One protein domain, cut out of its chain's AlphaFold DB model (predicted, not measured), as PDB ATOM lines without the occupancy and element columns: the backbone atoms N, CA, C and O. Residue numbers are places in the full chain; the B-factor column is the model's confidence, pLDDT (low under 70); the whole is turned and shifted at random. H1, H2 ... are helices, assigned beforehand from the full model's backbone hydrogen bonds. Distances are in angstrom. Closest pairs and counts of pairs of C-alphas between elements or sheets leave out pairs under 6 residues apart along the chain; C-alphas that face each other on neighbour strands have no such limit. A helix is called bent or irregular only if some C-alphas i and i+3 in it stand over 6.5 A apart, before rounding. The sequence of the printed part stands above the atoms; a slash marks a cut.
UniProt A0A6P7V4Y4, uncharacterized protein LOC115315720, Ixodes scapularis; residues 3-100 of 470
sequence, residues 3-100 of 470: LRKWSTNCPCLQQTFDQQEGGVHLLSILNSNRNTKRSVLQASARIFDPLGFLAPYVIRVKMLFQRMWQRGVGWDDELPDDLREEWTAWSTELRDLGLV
ATOM      1  N   LEU A   3     157.138 136.914 154.011       59.91
ATOM      2  CA  LEU A   3     158.159 136.345 154.885       59.91
ATOM      3  C   LEU A   3     159.541 136.626 154.278       59.91
ATOM      4  O   LEU A   3     159.743 136.389 153.088       59.91
ATOM      5  N   ARG A   4     160.471 137.159 155.087       59.31
ATOM      6  CA  ARG A   4     161.836 137.537 154.650       59.31
ATOM      7  C   ARG A   4     162.968 137.057 155.574       59.31
ATOM      8  O   ARG A   4     164.135 137.191 155.224       59.31
ATOM      9  N   LYS A   5     162.657 136.532 156.769       67.62
ATOM     10  CA  LYS A   5     163.667 136.099 157.754       67.62
ATOM     11  C   LYS A   5     163.879 134.587 157.641       67.62
ATOM     12  O   LYS A   5     163.054 133.810 158.107       67.62
ATOM     13  N   TRP A   6     164.998 134.207 157.029       72.25
ATOM     14  CA  TRP A   6     165.455 132.819 156.856       72.25
ATOM     15  C   TRP A   6     166.476 132.393 157.920       72.25
ATOM     16  O   TRP A   6     167.177 131.394 157.759       72.25
ATOM     17  N   SER A   7     166.608 133.170 158.997       61.28
ATOM     18  CA  SER A   7     167.489 132.869 160.122       61.28
ATOM     19  C   SER A   7     166.728 132.196 161.261       61.28
ATOM     20  O   SER A   7     165.548 132.451 161.494       61.28
ATOM     21  N   THR A   8     167.419 131.291 161.952       56.91
ATOM     22  CA  THR A   8     166.893 130.535 163.099       56.91
ATOM     23  C   THR A   8     166.313 131.418 164.196       56.91
ATOM     24  O   THR A   8     166.785 132.525 164.435       56.91
ATOM     25  N   ASN A   9     165.302 130.886 164.891       51.53
ATOM     26  CA  ASN A   9     164.641 131.541 166.014       51.53
ATOM     27  C   ASN A   9     165.348 131.339 167.367       51.53
ATOM     28  O   ASN A   9     164.840 131.838 168.367       51.53
ATOM     29  N   CYS A  10     166.490 130.630 167.449       49.16
ATOM     30  CA  CYS A  10     167.233 130.585 168.720       49.16
ATOM     31  C   CYS A  10     167.750 131.988 169.048       49.16
ATOM     32  O   CYS A  10     168.551 132.479 168.258       49.16
ATOM     33  N   PRO A  11     167.440 132.588 170.212       48.56
ATOM     34  CA  PRO A  11     167.978 133.898 170.599       48.56
ATOM     35  C   PRO A  11     169.513 133.944 170.535       48.56
ATOM     36  O   PRO A  11     170.105 134.907 170.056       48.56
ATOM     37  N   CYS A  12     170.149 132.827 170.905       46.25
ATOM     38  CA  CYS A  12     171.588 132.588 170.834       46.25
ATOM     39  C   CYS A  12     172.187 132.683 169.415       46.25
ATOM     40  O   CYS A  12     173.337 133.073 169.235       46.25
ATOM     41  N   LEU A  13     171.407 132.309 168.398       46.25
ATOM     42  CA  LEU A  13     171.800 132.322 166.988       46.25
ATOM     43  C   LEU A  13     171.194 133.525 166.246       46.25
ATOM     44  O   LEU A  13     171.755 133.956 165.250       46.25
ATOM     45  N   GLN A  14     170.103 134.111 166.744       45.28
ATOM     46  CA  GLN A  14     169.510 135.361 166.260       45.28
ATOM     47  C   GLN A  14     170.430 136.545 166.516       45.28
ATOM     48  O   GLN A  14     170.594 137.352 165.615       45.28
ATOM     49  N   GLN A  15     171.142 136.584 167.649       46.56
ATOM     50  CA  GLN A  15     172.232 137.546 167.878       46.56
ATOM     51  C   GLN A  15     173.303 137.506 166.771       46.56
ATOM     52  O   GLN A  15     174.027 138.474 166.582       46.56
ATOM     53  N   THR A  16     173.388 136.412 165.997       45.56
ATOM     54  CA  THR A  16     174.289 136.308 164.839       45.56
ATOM     55  C   THR A  16     173.769 137.007 163.572       45.56
ATOM     56  O   THR A  16     174.546 137.258 162.655       45.56
ATOM     57  N   PHE A  17     172.468 137.288 163.502       44.53
ATOM     58  CA  PHE A  17     171.768 137.895 162.363       44.53
ATOM     59  C   PHE A  17     171.112 139.246 162.707       44.53
ATOM     60  O   PHE A  17     170.761 139.995 161.801       44.53
ATOM     61  N   ASP A  18     170.929 139.565 163.989       38.97
ATOM     62  CA  ASP A  18     170.261 140.779 164.458       38.97
ATOM     63  C   ASP A  18     171.288 141.845 164.876       38.97
ATOM     64  O   ASP A  18     171.622 141.987 166.048       38.97
ATOM     65  N   GLN A  19     171.738 142.623 163.887       44.41
ATOM     66  CA  GLN A  19     172.151 144.030 164.005       44.41
ATOM     67  C   GLN A  19     171.933 144.706 162.643       44.41
ATOM     68  O   GLN A  19     172.879 144.829 161.890       44.41
ATOM     69  N   GLN A  20     170.686 145.051 162.289       44.19
ATOM     70  CA  GLN A  20     170.268 145.840 161.098       44.19
ATOM     71  C   GLN A  20     170.802 145.436 159.690       44.19
ATOM     72  O   GLN A  20     170.307 145.940 158.689       44.19
ATOM     73  N   GLU A  21     171.697 144.455 159.586       49.50
ATOM     74  CA  GLU A  21     172.473 144.048 158.413       49.50
ATOM     75  C   GLU A  21     172.652 142.519 158.435       49.50
ATOM     76  O   GLU A  21     173.761 141.994 158.545       49.50
ATOM     77  N   GLY A  22     171.547 141.769 158.379       44.72
ATOM     78  CA  GLY A  22     171.490 140.318 158.637       44.72
ATOM     79  C   GLY A  22     172.374 139.384 157.790       44.72
ATOM     80  O   GLY A  22     172.261 138.172 157.926       44.72
ATOM     81  N   GLY A  23     173.273 139.896 156.948       47.56
ATOM     82  CA  GLY A  23     174.337 139.129 156.291       47.56
ATOM     83  C   GLY A  23     175.736 139.302 156.904       47.56
ATOM     84  O   GLY A  23     176.548 138.383 156.825       47.56
ATOM     85  N   VAL A  24     176.045 140.444 157.529       48.09
ATOM     86  CA  VAL A  24     177.435 140.860 157.822       48.09
ATOM     87  C   VAL A  24     178.013 140.148 159.051       48.09
ATOM     88  O   VAL A  24     179.173 139.729 159.054       48.09
ATOM     89  N   HIS A  25     177.200 139.918 160.081       51.97
ATOM     90  CA  HIS A  25     177.657 139.264 161.309       51.97
ATOM     91  C   HIS A  25     177.813 137.731 161.159       51.97
ATOM     92  O   HIS A  25     178.744 137.134 161.692       51.97
ATOM     93  N   LEU A  26     176.978 137.068 160.347       56.69
ATOM     94  CA  LEU A  26     177.202 135.662 159.994       56.69
ATOM     95  C   LEU A  26     178.472 135.498 159.154       56.69
ATOM     96  O   LEU A  26     179.282 134.626 159.455       56.69
ATOM     97  N   LEU A  27     178.653 136.339 158.132       56.75
ATOM     98  CA  LEU A  27     179.850 136.317 157.292       56.75
ATOM     99  C   LEU A  27     181.117 136.585 158.107       56.75
ATOM    100  O   LEU A  27     182.107 135.896 157.909       56.75
ATOM    101  N   SER A  28     181.091 137.511 159.069       57.34
ATOM    102  CA  SER A  28     182.247 137.757 159.943       57.34
ATOM    103  C   SER A  28     182.546 136.591 160.893       57.34
ATOM    104  O   SER A  28     183.719 136.265 161.059       57.34
ATOM    105  N   ILE A  29     181.541 135.890 161.440       58.91
ATOM    106  CA  ILE A  29     181.759 134.639 162.199       58.91
ATOM    107  C   ILE A  29     182.318 133.523 161.303       58.91
ATOM    108  O   ILE A  29     183.193 132.766 161.718       58.91
ATOM    109  N   LEU A  30     181.819 133.398 160.073       60.38
ATOM    110  CA  LEU A  30     182.309 132.388 159.131       60.38
ATOM    111  C   LEU A  30     183.714 132.706 158.615       60.38
ATOM    112  O   LEU A  30     184.476 131.776 158.391       60.38
ATOM    113  N   ASN A  31     184.071 133.984 158.499       55.72
ATOM    114  CA  ASN A  31     185.408 134.436 158.110       55.72
ATOM    115  C   ASN A  31     186.427 134.359 159.261       55.72
ATOM    116  O   ASN A  31     187.621 134.257 159.004       55.72
ATOM    117  N   SER A  32     185.982 134.426 160.521       58.81
ATOM    118  CA  SER A  32     186.856 134.295 161.701       58.81
ATOM    119  C   SER A  32     187.087 132.839 162.113       58.81
ATOM    120  O   SER A  32     188.135 132.516 162.673       58.81
ATOM    121  N   ASN A  33     186.162 131.935 161.783       60.62
ATOM    122  CA  ASN A  33     186.389 130.499 161.878       60.62
ATOM    123  C   ASN A  33     187.207 130.027 160.673       60.62
ATOM    124  O   ASN A  33     186.767 130.160 159.535       60.62
ATOM    125  N   ARG A  34     188.376 129.422 160.922       66.00
ATOM    126  CA  ARG A  34     189.171 128.713 159.904       66.00
ATOM    127  C   ARG A  34     188.224 127.888 159.022       66.00
ATOM    128  O   ARG A  34     187.377 127.170 159.558       66.00
ATOM    129  N   ASN A  35     188.309 128.053 157.699       84.06
ATOM    130  CA  ASN A  35     187.469 127.368 156.712       84.06
ATOM    131  C   ASN A  35     187.579 125.852 156.915       84.06
ATOM    132  O   ASN A  35     188.523 125.240 156.427       84.06
ATOM    133  N   THR A  36     186.647 125.275 157.672       89.94
ATOM    134  CA  THR A  36     186.709 123.918 158.224       89.94
ATOM    135  C   THR A  36     185.375 123.223 158.006       89.94
ATOM    136  O   THR A  36     184.325 123.841 157.804       89.94
ATOM    137  N   LYS A  37     185.371 121.899 158.112       91.81
ATOM    138  CA  LYS A  37     184.137 121.111 158.045       91.81
ATOM    139  C   LYS A  37     183.133 121.500 159.142       91.81
ATOM    140  O   LYS A  37     181.922 121.489 158.904       91.81
ATOM    141  N   ARG A  38     183.615 121.875 160.336       90.00
ATOM    142  CA  ARG A  38     182.776 122.374 161.437       90.00
ATOM    143  C   ARG A  38     182.083 123.690 161.083       90.00
ATOM    144  O   ARG A  38     180.884 123.811 161.346       90.00
ATOM    145  N   SER A  39     182.792 124.647 160.479       86.00
ATOM    146  CA  SER A  39     182.200 125.943 160.117       86.00
ATOM    147  C   SER A  39     181.104 125.796 159.056       86.00
ATOM    148  O   SER A  39     180.035 126.394 159.193       86.00
ATOM    149  N   VAL A  40     181.300 124.905 158.078       89.50
ATOM    150  CA  VAL A  40     180.299 124.567 157.048       89.50
ATOM    151  C   VAL A  40     179.010 124.024 157.680       89.50
ATOM    152  O   VAL A  40     177.904 124.478 157.362       89.50
ATOM    153  N   LEU A  41     179.129 123.077 158.619       89.06
ATOM    154  CA  LEU A  41     177.968 122.517 159.316       89.06
ATOM    155  C   LEU A  41     177.244 123.589 160.141       89.06
ATOM    156  O   LEU A  41     176.022 123.705 160.053       89.06
ATOM    157  N   GLN A  42     177.992 124.397 160.897       84.06
ATOM    158  CA  GLN A  42     177.438 125.470 161.722       84.06
ATOM    159  C   GLN A  42     176.660 126.494 160.884       84.06
ATOM    160  O   GLN A  42     175.585 126.930 161.292       84.06
ATOM    161  N   ALA A  43     177.177 126.860 159.710       82.56
ATOM    162  CA  ALA A  43     176.501 127.772 158.796       82.56
ATOM    163  C   ALA A  43     175.218 127.168 158.221       82.56
ATOM    164  O   ALA A  43     174.162 127.795 158.269       82.56
ATOM    165  N   SER A  44     175.293 125.933 157.712       85.38
ATOM    166  CA  SER A  44     174.141 125.269 157.094       85.38
ATOM    167  C   SER A  44     172.990 125.056 158.085       85.38
ATOM    168  O   SER A  44     171.831 125.229 157.720       85.38
ATOM    169  N   ALA A  45     173.297 124.766 159.354       84.00
ATOM    170  CA  ALA A  45     172.307 124.589 160.417       84.00
ATOM    171  C   ALA A  45     171.642 125.900 160.882       84.00
ATOM    172  O   ALA A  45     170.605 125.862 161.542       84.00
ATOM    173  N   ARG A  46     172.227 127.064 160.565       81.00
ATOM    174  CA  ARG A  46     171.672 128.383 160.920       81.00
ATOM    175  C   ARG A  46     170.588 128.866 159.957       81.00
ATOM    176  O   ARG A  46     169.818 129.753 160.335       81.00
ATOM    177  N   ILE A  47     170.520 128.290 158.756       83.56
ATOM    178  CA  ILE A  47     169.450 128.563 157.795       83.56
ATOM    179  C   ILE A  47     168.168 127.909 158.308       83.56
ATOM    180  O   ILE A  47     168.065 126.687 158.411       83.56
ATOM    181  N   PHE A  48     167.181 128.738 158.629       84.62
ATOM    182  CA  PHE A  48     165.865 128.301 159.059       84.62
ATOM    183  C   PHE A  48     164.916 128.269 157.874       84.62
ATOM    184  O   PHE A  48     164.297 129.264 157.508       84.62
ATOM    185  N   ASP A  49     164.819 127.082 157.288       89.31
ATOM    186  CA  ASP A  49     163.954 126.800 156.152       89.31
ATOM    187  C   ASP A  49     163.142 125.517 156.404       89.31
ATOM    188  O   ASP A  49     163.428 124.458 155.838       89.31
ATOM    189  N   PRO A  50     162.154 125.561 157.320       88.69
ATOM    190  CA  PRO A  50     161.373 124.379 157.692       88.69
ATOM    191  C   PRO A  50     160.515 123.841 156.538       88.69
ATOM    192  O   PRO A  50     160.220 122.646 156.510       88.69
ATOM    193  N   LEU A  51     160.132 124.711 155.596       92.25
ATOM    194  CA  LEU A  51     159.319 124.368 154.428       92.25
ATOM    195  C   LEU A  51     160.161 124.060 153.181       92.25
ATOM    196  O   LEU A  51     159.608 123.665 152.162       92.25
ATOM    197  N   GLY A  52     161.485 124.197 153.239       94.00
ATOM    198  CA  GLY A  52     162.372 123.866 152.124       94.00
ATOM    199  C   GLY A  52     162.288 124.822 150.934       94.00
ATOM    200  O   GLY A  52     162.654 124.439 149.826       94.00
ATOM    201  N   PHE A  53     161.827 126.056 151.121       93.94
ATOM    202  CA  PHE A  53     161.751 127.060 150.058       93.94
ATOM    203  C   PHE A  53     163.121 127.413 149.466       93.94
ATOM    204  O   PHE A  53     163.227 127.732 148.282       93.94
ATOM    205  N   LEU A  54     164.178 127.294 150.268       94.62
ATOM    206  CA  LEU A  54     165.572 127.463 149.873       94.62
ATOM    207  C   LEU A  54     166.238 126.124 149.523       94.62
ATOM    208  O   LEU A  54     167.465 126.068 149.430       94.62
ATOM    209  N   ALA A  55     165.482 125.035 149.320       95.44
ATOM    210  CA  ALA A  55     166.042 123.713 149.031       95.44
ATOM    211  C   ALA A  55     167.075 123.711 147.882       95.44
ATOM    212  O   ALA A  55     168.148 123.139 148.100       95.44
ATOM    213  N   PRO A  56     166.857 124.396 146.734       95.75
ATOM    214  CA  PRO A  56     167.865 124.514 145.671       95.75
ATOM    215  C   PRO A  56     169.183 125.167 146.116       95.75
ATOM    216  O   PRO A  56     170.252 124.831 145.613       95.75
ATOM    217  N   TYR A  57     169.146 126.091 147.073       95.25
ATOM    218  CA  TYR A  57     170.354 126.717 147.611       95.25
ATOM    219  C   TYR A  57     171.019 125.845 148.688       95.25
ATOM    220  O   TYR A  57     172.234 125.628 148.675       95.25
ATOM    221  N   VAL A  58     170.224 125.296 149.609       94.56
ATOM    222  CA  VAL A  58     170.697 124.514 150.763       94.56
ATOM    223  C   VAL A  58     171.263 123.153 150.346       94.56
ATOM    224  O   VAL A  58     172.164 122.627 151.003       94.56
ATOM    225  N   ILE A  59     170.777 122.548 149.261       95.19
ATOM    226  CA  ILE A  59     171.294 121.253 148.798       95.19
ATOM    227  C   ILE A  59     172.777 121.330 148.402       95.19
ATOM    228  O   ILE A  59     173.516 120.383 148.665       95.19
ATOM    229  N   ARG A  60     173.239 122.475 147.873       95.44
ATOM    230  CA  ARG A  60     174.636 122.704 147.459       95.44
ATOM    231  C   ARG A  60     175.602 122.499 148.623       95.44
ATOM    232  O   ARG A  60     176.522 121.689 148.523       95.44
ATOM    233  N   VAL A  61     175.333 123.129 149.771       94.62
ATOM    234  CA  VAL A  61     176.177 122.959 150.966       94.62
ATOM    235  C   VAL A  61     176.079 121.551 151.556       94.62
ATOM    236  O   VAL A  61     177.070 121.027 152.058       94.62
ATOM    237  N   LYS A  62     174.925 120.880 151.447       94.62
ATOM    238  CA  LYS A  62     174.787 119.483 151.894       94.62
ATOM    239  C   LYS A  62     175.617 118.522 151.033       94.62
ATOM    240  O   LYS A  62     176.249 117.619 151.580       94.62
ATOM    241  N   MET A  63     175.651 118.724 149.714       94.75
ATOM    242  CA  MET A  63     176.502 117.959 148.792       94.75
ATOM    243  C   MET A  63     177.990 118.245 149.030       94.75
ATOM    244  O   MET A  63     178.807 117.325 149.047       94.75
ATOM    245  N   LEU A  64     178.348 119.511 149.262       95.25
ATOM    246  CA  LEU A  64     179.700 119.905 149.654       95.25
ATOM    247  C   LEU A  64     180.136 119.205 150.954       95.25
ATOM    248  O   LEU A  64     181.208 118.603 151.006       95.25
ATOM    249  N   PHE A  65     179.274 119.196 151.973       94.62
ATOM    250  CA  PHE A  65     179.541 118.516 153.239       94.62
ATOM    251  C   PHE A  65     179.738 117.003 153.056       94.62
ATOM    252  O   PHE A  65     180.647 116.423 153.649       94.62
ATOM    253  N   GLN A  66     178.943 116.352 152.199       94.50
ATOM    254  CA  GLN A  66     179.135 114.934 151.874       94.50
ATOM    255  C   GLN A  66     180.496 114.669 151.204       94.50
ATOM    256  O   GLN A  66     181.166 113.700 151.563       94.50
ATOM    257  N   ARG A  67     180.951 115.540 150.292       94.12
ATOM    258  CA  ARG A  67     182.284 115.421 149.673       94.12
ATOM    259  C   ARG A  67     183.421 115.578 150.682       94.12
ATOM    260  O   ARG A  67     184.386 114.820 150.620       94.12
ATOM    261  N   MET A  68     183.292 116.479 151.661       94.56
ATOM    262  CA  MET A  68     184.255 116.587 152.770       94.56
ATOM    263  C   MET A  68     184.364 115.270 153.557       94.56
ATOM    264  O   MET A  68     185.458 114.872 153.949       94.56
ATOM    265  N   TRP A  69     183.244 114.568 153.770       92.62
ATOM    266  CA  TRP A  69     183.243 113.238 154.393       92.62
ATOM    267  C   TRP A  69     183.931 112.179 153.534       92.62
ATOM    268  O   TRP A  69     184.729 111.414 154.066       92.62
ATOM    269  N   GLN A  70     183.657 112.147 152.230       92.88
ATOM    270  CA  GLN A  70     184.282 111.192 151.306       92.88
ATOM    271  C   GLN A  70     185.805 111.355 151.235       92.88
ATOM    272  O   GLN A  70     186.517 110.364 151.120       92.88
ATOM    273  N   ARG A  71     186.304 112.591 151.341       93.31
ATOM    274  CA  ARG A  71     187.745 112.891 151.354       93.31
ATOM    275  C   ARG A  71     188.416 112.712 152.716       93.31
ATOM    276  O   ARG A  71     189.606 112.970 152.831       93.31
ATOM    277  N   GLY A  72     187.671 112.305 153.744       93.94
ATOM    278  CA  GLY A  72     188.227 112.100 155.080       93.94
ATOM    279  C   GLY A  72     188.694 113.385 155.770       93.94
ATOM    280  O   GLY A  72     189.519 113.301 156.671       93.94
ATOM    281  N   VAL A  73     188.171 114.556 155.383       93.94
ATOM    282  CA  VAL A  73     188.522 115.832 156.027       93.94
ATOM    283  C   VAL A  73     188.048 115.808 157.483       93.94
ATOM    284  O   VAL A  73     186.864 115.531 157.754       93.94
ATOM    285  N   GLY A  74     188.966 116.089 158.413       94.00
ATOM    286  CA  GLY A  74     188.690 116.211 159.837       94.00
ATOM    287  C   GLY A  74     187.780 117.395 160.155       94.00
ATOM    288  O   GLY A  74     187.424 118.208 159.302       94.00
ATOM    289  N   TRP A  75     187.322 117.475 161.403       92.19
ATOM    290  CA  TRP A  75     186.366 118.512 161.805       92.19
ATOM    291  C   TRP A  75     186.956 119.919 161.781       92.19
ATOM    292  O   TRP A  75     186.264 120.853 161.374       92.19
ATOM    293  N   ASP A  76     188.210 120.029 162.207       90.62
ATOM    294  CA  ASP A  76     188.916 121.286 162.443       90.62
ATOM    295  C   ASP A  76     190.122 121.456 161.491       90.62
ATOM    296  O   ASP A  76     190.890 122.408 161.628       90.62
ATOM    297  N   ASP A  77     190.248 120.566 160.498       90.50
ATOM    298  CA  ASP A  77     191.228 120.663 159.413       90.50
ATOM    299  C   ASP A  77     190.828 121.761 158.424       90.50
ATOM    300  O   ASP A  77     189.639 121.957 158.131       90.50
ATOM    301  N   GLU A  78     191.823 122.449 157.865       90.62
ATOM    302  CA  GLU A  78     191.585 123.389 156.774       90.62
ATOM    303  C   GLU A  78     191.043 122.664 155.540       90.62
ATOM    304  O   GLU A  78     191.504 121.587 155.152       90.62
ATOM    305  N   LEU A  79     190.035 123.269 154.912       91.81
ATOM    306  CA  LEU A  79     189.456 122.738 153.689       91.81
ATOM    307  C   LEU A  79     190.484 122.784 152.542       91.81
ATOM    308  O   LEU A  79     191.079 123.846 152.313       91.81
ATOM    309  N   PRO A  80     190.619 121.683 151.769       93.88
ATOM    310  CA  PRO A  80     191.322 121.680 150.490       93.88
ATOM    311  C   PRO A  80     190.864 122.827 149.588       93.88
ATOM    312  O   PRO A  80     189.698 123.226 149.648       93.88
ATOM    313  N   ASP A  81     191.770 123.331 148.750       92.12
ATOM    314  CA  ASP A  81     191.568 124.554 147.964       92.12
ATOM    315  C   ASP A  81     190.257 124.560 147.172       92.12
ATOM    316  O   ASP A  81     189.476 125.500 147.287       92.12
ATOM    317  N   ASP A  82     189.950 123.466 146.480       93.50
ATOM    318  CA  ASP A  82     188.733 123.329 145.680       93.50
ATOM    319  C   ASP A  82     187.446 123.339 146.531       93.50
ATOM    320  O   ASP A  82     186.462 123.996 146.191       93.50
ATOM    321  N   LEU A  83     187.453 122.660 147.685       93.69
ATOM    322  CA  LEU A  83     186.317 122.663 148.616       93.69
ATOM    323  C   LEU A  83     186.159 124.017 149.310       93.69
ATOM    324  O   LEU A  83     185.038 124.426 149.618       93.69
ATOM    325  N   ARG A  84     187.272 124.710 149.566       91.38
ATOM    326  CA  ARG A  84     187.293 126.050 150.150       91.38
ATOM    327  C   ARG A  84     186.757 127.089 149.174       91.38
ATOM    328  O   ARG A  84     185.997 127.955 149.600       91.38
ATOM    329  N   GLU A  85     187.117 127.013 147.898       91.75
ATOM    330  CA  GLU A  85     186.577 127.890 146.856       91.75
ATOM    331  C   GLU A  85     185.058 127.740 146.750       91.75
ATOM    332  O   GLU A  85     184.331 128.732 146.821       91.75
ATOM    333  N   GLU A  86     184.559 126.504 146.691       92.81
ATOM    334  CA  GLU A  86     183.121 126.250 146.626       92.81
ATOM    335  C   GLU A  86     182.386 126.693 147.901       92.81
ATOM    336  O   GLU A  86     181.312 127.299 147.832       92.81
ATOM    337  N   TRP A  87     182.976 126.436 149.074       92.19
ATOM    338  CA  TRP A  87     182.470 126.917 150.359       92.19
ATOM    339  C   TRP A  87     182.395 128.450 150.407       92.19
ATOM    340  O   TRP A  87     181.385 129.019 150.831       92.19
ATOM    341  N   THR A  88     183.447 129.126 149.950       88.44
ATOM    342  CA  THR A  88     183.520 130.590 149.909       88.44
ATOM    343  C   THR A  88     182.460 131.139 148.960       88.44
ATOM    344  O   THR A  88     181.689 132.018 149.338       88.44
ATOM    345  N   ALA A  89     182.331 130.565 147.760       90.62
ATOM    346  CA  ALA A  89     181.297 130.953 146.810       90.62
ATOM    347  C   ALA A  89     179.896 130.823 147.428       90.62
ATOM    348  O   ALA A  89     179.149 131.798 147.459       90.62
ATOM    349  N   TRP A  90     179.565 129.668 148.014       92.62
ATOM    350  CA  TRP A  90     178.259 129.446 148.636       92.62
ATOM    351  C   TRP A  90     177.989 130.379 149.827       92.62
ATOM    352  O   TRP A  90     176.884 130.909 149.957       92.62
ATOM    353  N   SER A  91     178.981 130.595 150.695       86.69
ATOM    354  CA  SER A  91     178.826 131.409 151.908       86.69
ATOM    355  C   SER A  91     178.674 132.897 151.598       86.69
ATOM    356  O   SER A  91     177.869 133.564 152.247       86.69
ATOM    357  N   THR A  92     179.345 133.426 150.569       84.69
ATOM    358  CA  THR A  92     179.176 134.837 150.170       84.69
ATOM    359  C   THR A  92     177.756 135.173 149.709       84.69
ATOM    360  O   THR A  92     177.333 136.320 149.846       84.69
ATOM    361  N   GLU A  93     176.992 134.185 149.232       87.25
ATOM    362  CA  GLU A  93     175.586 134.344 148.841       87.25
ATOM    363  C   GLU A  93     174.636 134.488 150.046       87.25
ATOM    364  O   GLU A  93     173.497 134.915 149.871       87.25
ATOM    365  N   LEU A  94     175.076 134.195 151.279       82.75
ATOM    366  CA  LEU A  94     174.226 134.284 152.480       82.75
ATOM    367  C   LEU A  94     173.665 135.695 152.705       82.75
ATOM    368  O   LEU A  94     172.546 135.845 153.194       82.75
ATOM    369  N   ARG A  95     174.413 136.734 152.311       78.12
ATOM    370  CA  ARG A  95     173.957 138.135 152.378       78.12
ATOM    371  C   ARG A  95     172.756 138.414 151.477       78.12
ATOM    372  O   ARG A  95     171.969 139.308 151.768       78.12
ATOM    373  N   ASP A  96     172.614 137.640 150.407       83.94
ATOM    374  CA  ASP A  96     171.557 137.810 149.420       83.94
ATOM    375  C   ASP A  96     170.272 137.066 149.835       83.94
ATOM    376  O   ASP A  96     169.254 137.200 149.163       83.94
ATOM    377  N   LEU A  97     170.260 136.315 150.952       83.69
ATOM    378  CA  LEU A  97     169.065 135.587 151.419       83.69
ATOM    379  C   LEU A  97     167.858 136.504 151.648       83.69
ATOM    380  O   LEU A  97     166.722 136.071 151.472       83.69
ATOM    381  N   GLY A  98     168.094 137.773 151.994       80.88
ATOM    382  CA  GLY A  98     167.036 138.774 152.141       80.88
ATOM    383  C   GLY A  98     166.316 139.137 150.834       80.88
ATOM    384  O   GLY A  98     165.235 139.718 150.898       80.88
ATOM    385  N   LEU A  99     166.877 138.789 149.668       85.44
ATOM    386  CA  LEU A  99     166.232 138.977 148.361       85.44
ATOM    387  C   LEU A  99     165.088 137.984 148.134       85.44
ATOM    388  O   LEU A  99     164.175 138.261 147.362       85.44
ATOM    389  N   VAL A 100     165.134 136.823 148.791       87.38
ATOM    390  CA  VAL A 100     164.102 135.799 148.653       87.38
ATOM    391  C   VAL A 100     162.948 136.131 149.590       87.38
ATOM    392  O   VAL A 100     163.102 136.152 150.813       87.38
TER     393      VAL A 100
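Overview. This is residues 3 to 100 of the 470 residues of the protein "uncharacterized protein LOC115315720" of Ixodes scapularis (UniProt A0A6P7V4Y4). Three helices, H3, H4 and H5, stand side by side in an up-and-down bundle, their centres making a triangle, and a fourth helix, H2, packs along H5 on the side away from H4, nearly in line with the others. The short helix H1 sits near one end of this body, by the last residue of H3, and the loops before and after it have no named element. The printed part has 98 residues with five named helices, in the order H1, H2, H3, H4, H5 along the chain, and no named strand; the class is all helix. The whole is compact, with a radius of gyration of the C-alphas of 13.2 A, and the C-alphas span 38 by 26 by 21 A along their three main axes.

Arrangement. Going along the printed part from Leu 3, H1, residues 11 to 14, touches no helix. It is close to but not clearly touching H3, residues 37 to 46, where the closest C-alphas, those of Leu 13 and Arg 46, are 7.2 A apart. H2, residues 24 to 32, is apart from H1. H2 is close to but not clearly touching H3, the closest C-alphas, those of Leu 30 and Ser 39, being 6.5 A apart; the two run opposite ways at a shallow tilt of 15 degrees. H2 touches H5, residues 81 to 99, which takes part with residues 91 to 95 alone; the closest C-alphas are those of Val 24 and Arg 95, 7.0 A apart, and the helices run opposite ways at a shallow tilt of 14 degrees. H3 touches H4, residues 55 to 70, and the two form a helical hairpin, opposite ways at a shallow tilt of 22 degrees, with the C-alphas of Ser 44 and Val 61 closest at 6.9 A. H4 and H5 form a second helical hairpin: they touch, with residues 83 to 90 of H5 alone, and run opposite ways at a shallow tilt of 21 degrees. Their closest C-alphas are those of Val 61 and Trp 90, 7.2 A apart. H3 and H5 are close but not clearly touching, the closest C-alphas being those of Val 40 and Trp 87 at 7.4 A, and they run the same way at a shallow tilt of 14 degrees. H2 and H4 are apart. Every O i to N i+4 pair is within hydrogen-bond range in H2 and H3, while H4 has 10 of 12 and H5 has 8 of 15; H1 is too short for such a pair.

Along the chain. H1 begins at C-alpha 11, (167.978, 133.898, 170.599), and has 4.8 A from first to last C-alpha. H2 has 12.1 A and H3 14.7 A. H4 is 22.2 A long, from C-alpha 55 at (166.042, 123.713, 149.031) to C-alpha 70. H5, the longest helix with 19 residues, measures 29.2 A and ends at C-alpha 99, (166.232, 138.977, 148.361). H5 has a kink of 25 degrees near residue 93 and is irregular, but only just: C-alphas 95 and 98 are 7.0 A apart.

Size, cuts and confidence. The two C-alphas farthest apart are those of Gln 20 and Gly 72, at 38.7 A, while those of Leu 3 and Val 100, the first and last printed, are 8.6 A apart. The printed part has no cut. The link from H2 to H3 is tight, and those from H1 to H2, H3 to H4 and H4 to H5 are short. The mean pLDDT of the printed part is 78.2; residues 3 to 5 and 7 to 34 are under 70.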